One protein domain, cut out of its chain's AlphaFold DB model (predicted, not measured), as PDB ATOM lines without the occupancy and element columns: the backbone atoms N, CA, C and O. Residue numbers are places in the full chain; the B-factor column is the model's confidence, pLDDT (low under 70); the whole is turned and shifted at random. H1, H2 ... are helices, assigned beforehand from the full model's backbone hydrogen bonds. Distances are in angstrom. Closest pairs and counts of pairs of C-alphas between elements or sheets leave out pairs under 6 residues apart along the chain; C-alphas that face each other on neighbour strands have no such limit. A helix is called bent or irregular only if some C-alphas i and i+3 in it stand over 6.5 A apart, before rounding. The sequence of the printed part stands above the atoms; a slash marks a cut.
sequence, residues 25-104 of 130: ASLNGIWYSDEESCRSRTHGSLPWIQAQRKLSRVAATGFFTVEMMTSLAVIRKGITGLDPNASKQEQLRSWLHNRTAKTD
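Overview. This is residues 25 to 104 of the 130 residues of an uncharacterized protein of Syntrophobacteraceae bacterium CG23_combo_of_CG06-09_8_20_14_all_50_8 (UniProt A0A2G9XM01). A short helix, H2, sits between two longer ones, with H1 on one side and the longest helix, H3, on the other, and long loops fill out much of the rest. H3 stands near H2 but away from H1, and the loop of residues 25 to 46 makes a wide bend past H1, with residues 31 to 32 in a short antiparallel pairing with residues 63 to 64. The printed part has 80 residues with three named helices, in the order H1, H2, H3, and no named strand. The class is all helix, although under half of the residues, 33 of the 80, are in named elements. The whole is compact, with a radius of gyration of the C-alphas of 12.2 A, and rounded, with spans of 33 by 29 by 24 A.

Along the chain. The printed part begins at Ala 25, whose C-alpha is at (175.157, 100.023, 141.171), and residues 25 to 46 hold no named element. H1 follows, residues 47 to 57, from C-alpha 47 at (168.624, 108.334, 126.540) to C-alpha 57 at (153.675, 109.747, 130.423), 15.5 A from first to last C-alpha. H2 is residues 66 to 70, five residues. Residues 71 to 87 again hold no named element. H3 is residues 88 to 104, 24.4 A from first to last C-alpha, and ends at C-alpha 104 at (166.047, 97.517, 110.816). No helix is bent or irregular.

Arrangement. H1 and H2 touch, with 10 pairs of C-alphas within 8 A; their closest C-alphas are those of Trp 48 and Met 69, 4.6 A apart. The centres of H1 and H2 are 10.0 A apart. H2 and H3 are close but not clearly touching, with 2 pairs of C-alphas within 8 A; the closest are those of Met 68 and Leu 96, 6.9 A apart. The centres of H2 and H3 are 11.2 A apart. H1 and H3 are apart. In H1, H2 and H3 every O i to N i+4 pair is within hydrogen-bond range.

Size, cuts and confidence. The two C-alphas farthest apart are those of Thr 42 and Asn 85, 35.2 A, and the first and last printed C-alphas, of Ala 25 and Asp 104, are 31.8 A apart. The printed part has no cut. The link from H1 to H2, 8 residues, is short; the link from H2 to H3, 17 residues, is long. The mean pLDDT of the printed part is 81.2. Residues 100 to 104, which belong to H3, are under 70, and the mean pLDDT of H3 is 72, against 88 for H1 and 87 for H2.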
ATOM      1  N   ALA A  25     175.775 101.233 140.632       79.56
ATOM      2  CA  ALA A  25     175.157 100.023 141.171       79.56
ATOM      3  C   ALA A  25     173.635 100.032 140.963       79.56
ATOM      4  O   ALA A  25     173.052  99.012 140.590       79.56
ATOM      5  N   SER A  26     173.008 101.206 141.106       81.62
ATOM      6  CA  SER A  26     171.583 101.395 140.831       81.62
ATOM      7  C   SER A  26     171.225 101.139 139.363       81.62
ATOM      8  O   SER A  26     170.120 100.690 139.083       81.62
ATOM      9  N   LEU A  27     172.139 101.345 138.404       83.12
ATOM     10  CA  LEU A  27     171.845 101.156 136.971       83.12
ATOM     11  C   LEU A  27     171.559  99.696 136.574       83.12
ATOM     12  O   LEU A  27     170.922  99.460 135.546       83.12
ATOM     13  N   ASN A  28     171.957  98.725 137.402       81.94
ATOM     14  CA  ASN A  28     171.614  97.307 137.222       81.94
ATOM     15  C   ASN A  28     170.214  96.950 137.764       81.94
ATOM     16  O   ASN A  28     169.774  95.795 137.674       81.94
ATOM     17  N   GLY A  29     169.517  97.938 138.327       83.50
ATOM     18  CA  GLY A  29     168.187  97.812 138.893       83.50
ATOM     19  C   GLY A  29     167.075  97.627 137.863       83.50
ATOM     20  O   GLY A  29     167.277  97.509 136.649       83.50
ATOM     21  N   ILE A  30     165.861  97.579 138.394       87.19
ATOM     22  CA  ILE A  30     164.610  97.609 137.641       87.19
ATOM     23  C   ILE A  30     163.918  98.945 137.907       87.19
ATOM     24  O   ILE A  30     164.163  99.570 138.935       87.19
ATOM     25  N   TRP A  31     163.091  99.382 136.966       89.56
ATOM     26  CA  TRP A  31     162.296 100.599 137.094       89.56
ATOM     27  C   TRP A  31     160.890 100.381 136.550       89.56
ATOM     28  O   TRP A  31     160.728  99.831 135.455       89.56
ATOM     29  N   TYR A  32     159.891 100.837 137.295       86.62
ATOM     30  CA  TYR A  32     158.483 100.806 136.911       86.62
ATOM     31  C   TYR A  32     157.989 102.193 136.494       86.62
ATOM     32  O   TYR A  32     158.567 103.216 136.851       86.62
ATOM     33  N   SER A  33     156.918 102.254 135.699       85.69
ATOM     34  CA  SER A  33     156.439 103.530 135.148       85.69
ATOM     35  C   SER A  33     155.798 104.461 136.179       85.69
ATOM     36  O   SER A  33     155.751 105.673 135.938       85.69
ATOM     37  N   ASP A  34     155.331 103.899 137.294       83.50
ATOM     38  CA  ASP A  34     154.809 104.594 138.469       83.50
ATOM     39  C   ASP A  34     155.910 105.157 139.380       83.50
ATOM     40  O   ASP A  34     155.633 106.039 140.193       83.50
ATOM     41  N   GLU A  35     157.161 104.724 139.208       84.25
ATOM     42  CA  GLU A  35     158.284 105.234 139.989       84.25
ATOM     43  C   GLU A  35     158.807 106.580 139.464       84.25
ATOM     44  O   GLU A  35     158.771 106.905 138.271       84.25
ATOM     45  N   GLU A  36     159.384 107.366 140.372       82.19
ATOM     46  CA  GLU A  36     159.985 108.657 140.046       82.19
ATOM     47  C   GLU A  36     161.207 108.496 139.121       82.19
ATOM     48  O   GLU A  36     162.064 107.627 139.295       82.19
ATOM     49  N   SER A  37     161.320 109.383 138.128       83.31
ATOM     50  CA  SER A  37     162.487 109.463 137.236       83.31
ATOM     51  C   SER A  37     163.467 110.547 137.689       83.31
ATOM     52  O   SER A  37     163.080 111.527 138.329       83.31
ATOM     53  N   CYS A  38     164.742 110.427 137.306       83.12
ATOM     54  CA  CYS A  38     165.743 111.434 137.654       83.12
ATOM     55  C   CYS A  38     165.354 112.831 137.115       83.12
ATOM     56  O   CYS A  38     165.160 113.041 135.909       83.12
ATOM     57  N   ARG A  39     165.274 113.826 138.012       77.44
ATOM     58  CA  ARG A  39     164.912 115.224 137.693       77.44
ATOM     59  C   ARG A  39     166.106 116.103 137.308       77.44
ATOM     60  O   ARG A  39     165.911 117.257 136.930       77.44
ATOM     61  N   SER A  40     167.329 115.564 137.349       77.06
ATOM     62  CA  SER A  40     168.545 116.306 136.996       77.06
ATOM     63  C   SER A  40     168.434 116.926 135.599       77.06
ATOM     64  O   SER A  40     168.029 116.267 134.634       77.06
ATOM     65  N   ARG A  41     168.795 118.210 135.487       75.38
ATOM     66  CA  ARG A  41     168.897 118.906 134.194       75.38
ATOM     67  C   ARG A  41     170.169 118.505 133.450       75.38
ATOM     68  O   ARG A  41     170.113 118.325 132.241       75.38
ATOM     69  N   THR A  42     171.265 118.284 134.177       79.94
ATOM     70  CA  THR A  42     172.568 117.882 133.627       79.94
ATOM     71  C   THR A  42     172.520 116.479 133.029       79.94
ATOM     72  O   THR A  42     172.948 116.275 131.899       79.94
ATOM     73  N   HIS A  43     171.936 115.520 133.753       80.00
ATOM     74  CA  HIS A  43     171.840 114.129 133.293       80.00
ATOM     75  C   HIS A  43     170.540 113.835 132.532       80.00
ATOM     76  O   HIS A  43     170.406 112.782 131.919       80.00
ATOM     77  N   GLY A  44     169.582 114.766 132.502       78.56
ATOM     78  CA  GLY A  44     168.297 114.587 131.819       78.56
ATOM     79  C   GLY A  44     168.387 114.394 130.299       78.56
ATOM     80  O   GLY A  44     167.385 114.048 129.672       78.56
ATOM     81  N   SER A  45     169.559 114.619 129.701       83.69
ATOM     82  CA  SER A  45     169.854 114.335 128.294       83.69
ATOM     83  C   SER A  45     170.140 112.855 128.019       83.69
ATOM     84  O   SER A  45     170.088 112.449 126.859       83.69
ATOM     85  N   LEU A  46     170.398 112.040 129.052       87.56
ATOM     86  CA  LEU A  46     170.689 110.619 128.882       87.56
ATOM     87  C   LEU A  46     169.487 109.886 128.259       87.56
ATOM     88  O   LEU A  46     168.352 110.081 128.714       87.56
ATOM     89  N   PRO A  47     169.706 109.009 127.256       86.19
ATOM     90  CA  PRO A  47     168.624 108.334 126.540       86.19
ATOM     91  C   PRO A  47     167.657 107.588 127.461       86.19
ATOM     92  O   PRO A  47     166.442 107.703 127.301       86.19
ATOM     93  N   TRP A  48     168.179 106.885 128.468       88.06
ATOM     94  CA  TRP A  48     167.357 106.122 129.403       88.06
ATOM     95  C   TRP A  48     166.557 107.015 130.367       88.06
ATOM     96  O   TRP A  48     165.404 106.700 130.643       88.06
ATOM     97  N   ILE A  49     167.074 108.177 130.790       87.81
ATOM     98  CA  ILE A  49     166.313 109.141 131.615       87.81
ATOM     99  C   ILE A  49     165.191 109.780 130.790       87.81
ATOM    100  O   ILE A  49     164.055 109.930 131.253       87.81
ATOM    101  N   GLN A  50     165.470 110.134 129.532       88.12
ATOM    102  CA  GLN A  50     164.428 110.606 128.619       88.12
ATOM    103  C   GLN A  50     163.370 109.534 128.368       88.12
ATOM    104  O   GLN A  50     162.185 109.853 128.230       88.12
ATOM    105  N   ALA A  51     163.794 108.274 128.295       88.69
ATOM    106  CA  ALA A  51     162.902 107.149 128.140       88.69
ATOM    107  C   ALA A  51     162.002 106.964 129.364       88.69
ATOM    108  O   ALA A  51     160.794 106.906 129.164       88.69
ATOM    109  N   GLN A  52     162.530 106.996 130.595       89.06
ATOM    110  CA  GLN A  52     161.725 106.965 131.826       89.06
ATOM    111  C   GLN A  52     160.623 108.031 131.796       89.06
ATOM    112  O   GLN A  52     159.440 107.720 131.880       89.06
ATOM    113  N   ARG A  53     160.987 109.294 131.526       87.75
ATOM    114  CA  ARG A  53     160.018 110.407 131.453       87.75
ATOM    115  C   ARG A  53     158.933 110.185 130.401       87.75
ATOM    116  O   ARG A  53     157.790 110.599 130.584       87.75
ATOM    117  N   LYS A  54     159.282 109.580 129.265       87.62
ATOM    118  CA  LYS A  54     158.320 109.247 128.205       87.62
ATOM    119  C   LYS A  54     157.455 108.045 128.592       87.62
ATOM    120  O   LYS A  54     156.272 108.061 128.270       87.62
ATOM    121  N   LEU A  55     158.019 107.045 129.270       87.69
ATOM    122  CA  LEU A  55     157.334 105.842 129.740       87.69
ATOM    123  C   LEU A  55     156.303 106.160 130.827       87.69
ATOM    124  O   LEU A  55     155.165 105.710 130.704       87.69
ATOM    125  N   SER A  56     156.637 107.012 131.800       86.81
ATOM    126  CA  SER A  56     155.678 107.473 132.817       86.81
ATOM    127  C   SER A  56     154.500 108.213 132.182       86.81
ATOM    128  O   SER A  56     153.349 107.993 132.538       86.81
ATOM    129  N   ARG A  57     154.747 109.032 131.148       86.50
ATOM    130  CA  ARG A  57     153.675 109.747 130.423       86.50
ATOM    131  C   ARG A  57     152.719 108.828 129.668       86.50
ATOM    132  O   ARG A  57     151.584 109.221 129.412       86.50
ATOM    133  N   VAL A  58     153.185 107.658 129.233       86.44
ATOM    134  CA  VAL A  58     152.346 106.687 128.515       86.44
ATOM    135  C   VAL A  58     151.796 105.594 129.425       86.44
ATOM    136  O   VAL A  58     151.122 104.711 128.901       86.44
ATOM    137  N   ALA A  59     152.062 105.668 130.738       84.94
ATOM    138  CA  ALA A  59     151.676 104.672 131.737       84.94
ATOM    139  C   ALA A  59     152.010 103.242 131.274       84.94
ATOM    140  O   ALA A  59     151.144 102.375 131.167       84.94
ATOM    141  N   ALA A  60     153.274 103.032 130.892       85.44
ATOM    142  CA  ALA A  60     153.742 101.740 130.405       85.44
ATOM    143  C   ALA A  60     153.624 100.658 131.489       85.44
ATOM    144  O   ALA A  60     153.968 100.900 132.640       85.44
ATOM    145  N   THR A  61     153.178  99.457 131.136       86.00
ATOM    146  CA  THR A  61     153.054  98.351 132.097       86.00
ATOM    147  C   THR A  61     154.313  97.487 132.115       86.00
ATOM    148  O   THR A  61     155.004  97.379 131.102       86.00
ATOM    149  N   GLY A  62     154.606  96.855 133.253       86.12
ATOM    150  CA  GLY A  62     155.803  96.027 133.452       86.12
ATOM    151  C   GLY A  62     157.030  96.826 133.897       86.12
ATOM    152  O   GLY A  62     156.968  98.044 134.069       86.12
ATOM    153  N   PHE A  63     158.150  96.126 134.087       88.31
ATOM    154  CA  PHE A  63     159.407  96.747 134.504       88.31
ATOM    155  C   PHE A  63     160.368  96.936 133.331       88.31
ATOM    156  O   PHE A  63     160.344  96.205 132.336       88.31
ATOM    157  N   PHE A  64     161.245  97.923 133.460       89.00
ATOM    158  CA  PHE A  64     162.240  98.282 132.463       89.00
ATOM    159  C   PHE A  64     163.628  98.335 133.094       89.00
ATOM    160  O   PHE A  64     163.795  98.762 134.234       89.00
ATOM    161  N   THR A  65     164.640  97.920 132.335       89.50
ATOM    162  CA  THR A  65     166.051  98.076 132.708       89.50
ATOM    163  C   THR A  65     166.685  99.236 131.939       89.50
ATOM    164  O   THR A  65     166.167  99.678 130.908       89.50
ATOM    165  N   VAL A  66     167.835  99.726 132.412       88.25
ATOM    166  CA  VAL A  66     168.603 100.782 131.726       88.25
ATOM    167  C   VAL A  66     168.961 100.381 130.293       88.25
ATOM    168  O   VAL A  66     168.841 101.204 129.382       88.25
ATOM    169  N   GLU A  67     169.324  99.117 130.066       85.88
ATOM    170  CA  GLU A  67     169.609  98.581 128.729       85.88
ATOM    171  C   GLU A  67     168.393  98.688 127.806       85.88
ATOM    172  O   GLU A  67     168.494  99.252 126.716       85.88
ATOM    173  N   MET A  68     167.215  98.246 128.270       85.81
ATOM    174  CA  MET A  68     165.980  98.366 127.492       85.81
ATOM    175  C   MET A  68     165.705  99.817 127.127       85.81
ATOM    176  O   MET A  68     165.425 100.111 125.966       85.81
ATOM    177  N   MET A  69     165.790 100.709 128.117       87.31
ATOM    178  CA  MET A  69     165.475 102.127 127.978       87.31
ATOM    179  C   MET A  69     166.440 102.864 127.053       87.31
ATOM    180  O   MET A  69     166.010 103.728 126.291       87.31
ATOM    181  N   THR A  70     167.715 102.486 127.056       87.25
ATOM    182  CA  THR A  70     168.721 103.040 126.141       87.25
ATOM    183  C   THR A  70     168.443 102.631 124.692       87.25
ATOM    184  O   THR A  70     168.627 103.436 123.781       87.25
ATOM    185  N   SER A  71     167.898 101.432 124.462       83.12
ATOM    186  CA  SER A  71     167.472 100.970 123.132       83.12
ATOM    187  C   SER A  71     166.113 101.535 122.666       83.12
ATOM    188  O   SER A  71     165.666 101.250 121.549       83.12
ATOM    189  N   LEU A  72     165.412 102.343 123.477       80.56
ATOM    190  CA  LEU A  72     164.109 102.925 123.123       80.56
ATOM    191  C   LEU A  72     164.237 104.140 122.188       80.56
ATOM    192  O   LEU A  72     164.155 105.286 122.621       80.56
ATOM    193  N   ALA A  73     164.307 103.909 120.873       73.44
ATOM    194  CA  ALA A  73     164.292 105.006 119.894       73.44
ATOM    195  C   ALA A  73     162.919 105.710 119.777       73.44
ATOM    196  O   ALA A  73     162.830 106.925 119.592       73.44
ATOM    197  N   VAL A  74     161.820 104.949 119.871       75.75
ATOM    198  CA  VAL A  74     160.444 105.460 119.756       75.75
ATOM    199  C   VAL A  74     159.584 104.872 120.870       75.75
ATOM    200  O   VAL A  74     159.430 103.654 120.963       75.75
ATOM    201  N   ILE A  75     158.997 105.752 121.683       81.06
ATOM    202  CA  ILE A  75     158.102 105.404 122.795       81.06
ATOM    203  C   ILE A  75     156.698 105.892 122.436       81.06
ATOM    204  O   ILE A  75     156.507 107.062 122.105       81.06
ATOM    205  N   ARG A  76     155.730 104.975 122.437       77.25
ATOM    206  CA  ARG A  76     154.313 105.218 122.126       77.25
ATOM    207  C   ARG A  76     153.441 104.521 123.167       77.25
ATOM    208  O   ARG A  76     153.930 103.660 123.895       77.25
ATOM    209  N   LYS A  77     152.157 104.885 123.209       76.31
ATOM    210  CA  LYS A  77     151.148 104.175 124.009       76.31
ATOM    211  C   LYS A  77     151.106 102.692 123.618       76.31
ATOM    212  O   LYS A  77     151.241 102.377 122.436       76.31
ATOM    213  N   GLY A  78     150.930 101.818 124.609       77.69
ATOM    214  CA  GLY A  78     150.928 100.360 124.432       77.69
ATOM    215  C   GLY A  78     152.314  99.712 124.466       77.69
ATOM    216  O   GLY A  78     152.464  98.581 124.018       77.69
ATOM    217  N   ILE A  79     153.341 100.423 124.944       81.25
ATOM    218  CA  ILE A  79     154.630  99.799 125.232       81.25
ATOM    219  C   ILE A  79     154.548  99.027 126.548       81.25
ATOM    220  O   ILE A  79     154.132  99.573 127.569       81.25
ATOM    221  N   THR A  80     154.987  97.776 126.498       84.44
ATOM    222  CA  THR A  80     155.031  96.870 127.644       84.44
ATOM    223  C   THR A  80     156.484  96.505 127.931       84.44
ATOM    224  O   THR A  80     157.276  96.264 127.008       84.44
ATOM    225  N   GLY A  81     156.839  96.543 129.210       85.31
ATOM    226  CA  GLY A  81     158.117  96.109 129.747       85.31
ATOM    227  C   GLY A  81     158.183  94.595 129.901       85.31
ATOM    228  O   GLY A  81     157.428  93.854 129.267       85.31
ATOM    229  N   LEU A  82     159.121  94.147 130.725       84.75
ATOM    230  CA  LEU A  82     159.245  92.744 131.103       84.75
ATOM    231  C   LEU A  82     158.236  92.388 132.199       84.75
ATOM    232  O   LEU A  82     157.783  93.260 132.951       84.75
ATOM    233  N   ASP A  83     157.889  91.103 132.264       81.88
ATOM    234  CA  ASP A  83     156.932  90.579 133.236       81.88
ATOM    235  C   ASP A  83     157.670  90.097 134.495       81.88
ATOM    236  O   ASP A  83     158.618  89.316 134.371       81.88
ATOM    237  N   PRO A  84     157.289  90.553 135.704       76.75
ATOM    238  CA  PRO A  84     157.997  90.214 136.940       76.75
ATOM    239  C   PRO A  84     157.921  88.728 137.318       76.75
ATOM    240  O   PRO A  84     158.742  88.282 138.115       76.75
ATOM    241  N   ASN A  85     156.987  87.956 136.755       78.12
ATOM    242  CA  ASN A  85     156.819  86.535 137.068       78.12
ATOM    243  C   ASN A  85     157.644  85.609 136.159       78.12
ATOM    244  O   ASN A  85     157.570  84.389 136.295       78.12
ATOM    245  N   ALA A  86     158.410  86.163 135.218       75.88
ATOM    246  CA  ALA A  86     159.161  85.406 134.226       75.88
ATOM    247  C   ALA A  86     160.680  85.640 134.314       75.88
ATOM    248  O   ALA A  86     161.174  86.569 134.954       75.88
ATOM    249  N   SER A  87     161.444  84.770 133.646       77.12
ATOM    250  CA  SER A  87     162.912  84.825 133.597       77.12
ATOM    251  C   SER A  87     163.409  86.132 132.958       77.12
ATOM    252  O   SER A  87     163.375  86.308 131.735       77.12
ATOM    253  N   LYS A  88     163.914  87.051 133.797       76.31
ATOM    254  CA  LYS A  88     164.415  88.384 133.400       76.31
ATOM    255  C   LYS A  88     165.413  88.314 132.243       76.31
ATOM    256  O   LYS A  88     165.330  89.111 131.310       76.31
ATOM    257  N   GLN A  89     166.373  87.391 132.298       75.62
ATOM    258  CA  GLN A  89     167.478  87.338 131.334       75.62
ATOM    259  C   GLN A  89     167.025  86.883 129.942       75.62
ATOM    260  O   GLN A  89     167.433  87.469 128.939       75.62
ATOM    261  N   GLU A  90     166.165  85.868 129.859       79.62
ATOM    262  CA  GLU A  90     165.679  85.341 128.578       79.62
ATOM    263  C   GLU A  90     164.721  86.314 127.896       79.62
ATOM    264  O   GLU A  90     164.819  86.551 126.685       79.62
ATOM    265  N   GLN A  91     163.843  86.941 128.683       80.38
ATOM    266  CA  GLN A  91     162.949  87.966 128.168       80.38
ATOM    267  C   GLN A  91     163.718  89.207 127.719       80.38
ATOM    268  O   GLN A  91     163.411  89.737 126.656       80.38
ATOM    269  N   LEU A  92     164.741  89.648 128.462       82.00
ATOM    270  CA  LEU A  92     165.566  90.795 128.074       82.00
ATOM    271  C   LEU A  92     166.267  90.550 126.734       82.00
ATOM    272  O   LEU A  92     166.168  91.383 125.832       82.00
ATOM    273  N   ARG A  93     166.917  89.388 126.568       82.62
ATOM    274  CA  ARG A  93     167.568  89.017 125.300       82.62
ATOM    275  C   ARG A  93     166.568  88.977 124.149       82.62
ATOM    276  O   ARG A  93     166.805  89.592 123.111       82.62
ATOM    277  N   SER A  94     165.433  88.309 124.349       82.06
ATOM    278  CA  SER A  94     164.373  88.198 123.340       82.06
ATOM    279  C   SER A  94     163.774  89.557 122.974       82.06
ATOM    280  O   SER A  94     163.535  89.847 121.800       82.06
ATOM    281  N   TRP A  95     163.563  90.420 123.967       82.50
ATOM    282  CA  TRP A  95     163.011  91.757 123.786       82.50
ATOM    283  C   TRP A  95     163.976  92.657 123.017       82.50
ATOM    284  O   TRP A  95     163.559  93.310 122.059       82.50
ATOM    285  N   LEU A  96     165.264  92.653 123.379       81.00
ATOM    286  CA  LEU A  96     166.303  93.407 122.673       81.00
ATOM    287  C   LEU A  96     166.441  92.912 121.230       81.00
ATOM    288  O   LEU A  96     166.406  93.722 120.306       81.00
ATOM    289  N   HIS A  97     166.489  91.594 121.020       79.19
ATOM    290  CA  HIS A  97     166.577  90.992 119.691       79.19
ATOM    291  C   HIS A  97     165.387  91.377 118.794       79.19
ATOM    292  O   HIS A  97     165.574  91.912 117.700       79.19
ATOM    293  N   ASN A  98     164.152  91.194 119.277       75.12
ATOM    294  CA  ASN A  98     162.937  91.535 118.528       75.12
ATOM    295  C   ASN A  98     162.861  93.038 118.208       75.12
ATOM    296  O   ASN A  98     162.355  93.444 117.161       75.12
ATOM    297  N   ARG A  99     163.361  93.892 119.107       72.25
ATOM    298  CA  ARG A  99     163.310  95.343 118.920       72.25
ATOM    299  C   ARG A  99     164.375  95.859 117.953       72.25
ATOM    300  O   ARG A  99     164.062  96.733 117.142       72.25
ATOM    301  N   THR A 100     165.589  95.316 118.000       64.81
ATOM    302  CA  THR A 100     166.644  95.628 117.026       64.81
ATOM    303  C   THR A 100     166.215  95.183 115.629       64.81
ATOM    304  O   THR A 100     166.222  96.001 114.712       64.81
ATOM    305  N   ALA A 101     165.685  93.961 115.494       60.91
ATOM    306  CA  ALA A 101     165.154  93.455 114.227       60.91
ATOM    307  C   ALA A 101     164.026  94.341 113.657       60.91
ATOM    308  O   ALA A 101     164.008  94.667 112.473       60.91
ATOM    309  N   LYS A 102     163.102  94.823 114.501       56.81
ATOM    310  CA  LYS A 102     162.032  95.746 114.070       56.81
ATOM    311  C   LYS A 102     162.522  97.146 113.698       56.81
ATOM    312  O   LYS A 102     161.837  97.845 112.951       56.81
ATOM    313  N   THR A 103     163.650  97.590 114.251       52.78
ATOM    314  CA  THR A 103     164.239  98.895 113.915       52.78
ATOM    315  C   THR A 103     164.833  98.864 112.509       52.78
ATOM    316  O   THR A 103     164.629  99.813 111.753       52.78
ATOM    317  N   ASP A 104     165.458  97.744 112.140       48.50
ATOM    318  CA  ASP A 104     166.047  97.517 110.816       48.50
ATOM    319  C   ASP A 104     164.990  97.372 109.704       48.50
ATOM    320  O   ASP A 104     165.179  97.837 108.587       48.50
TER     321      ASP A 104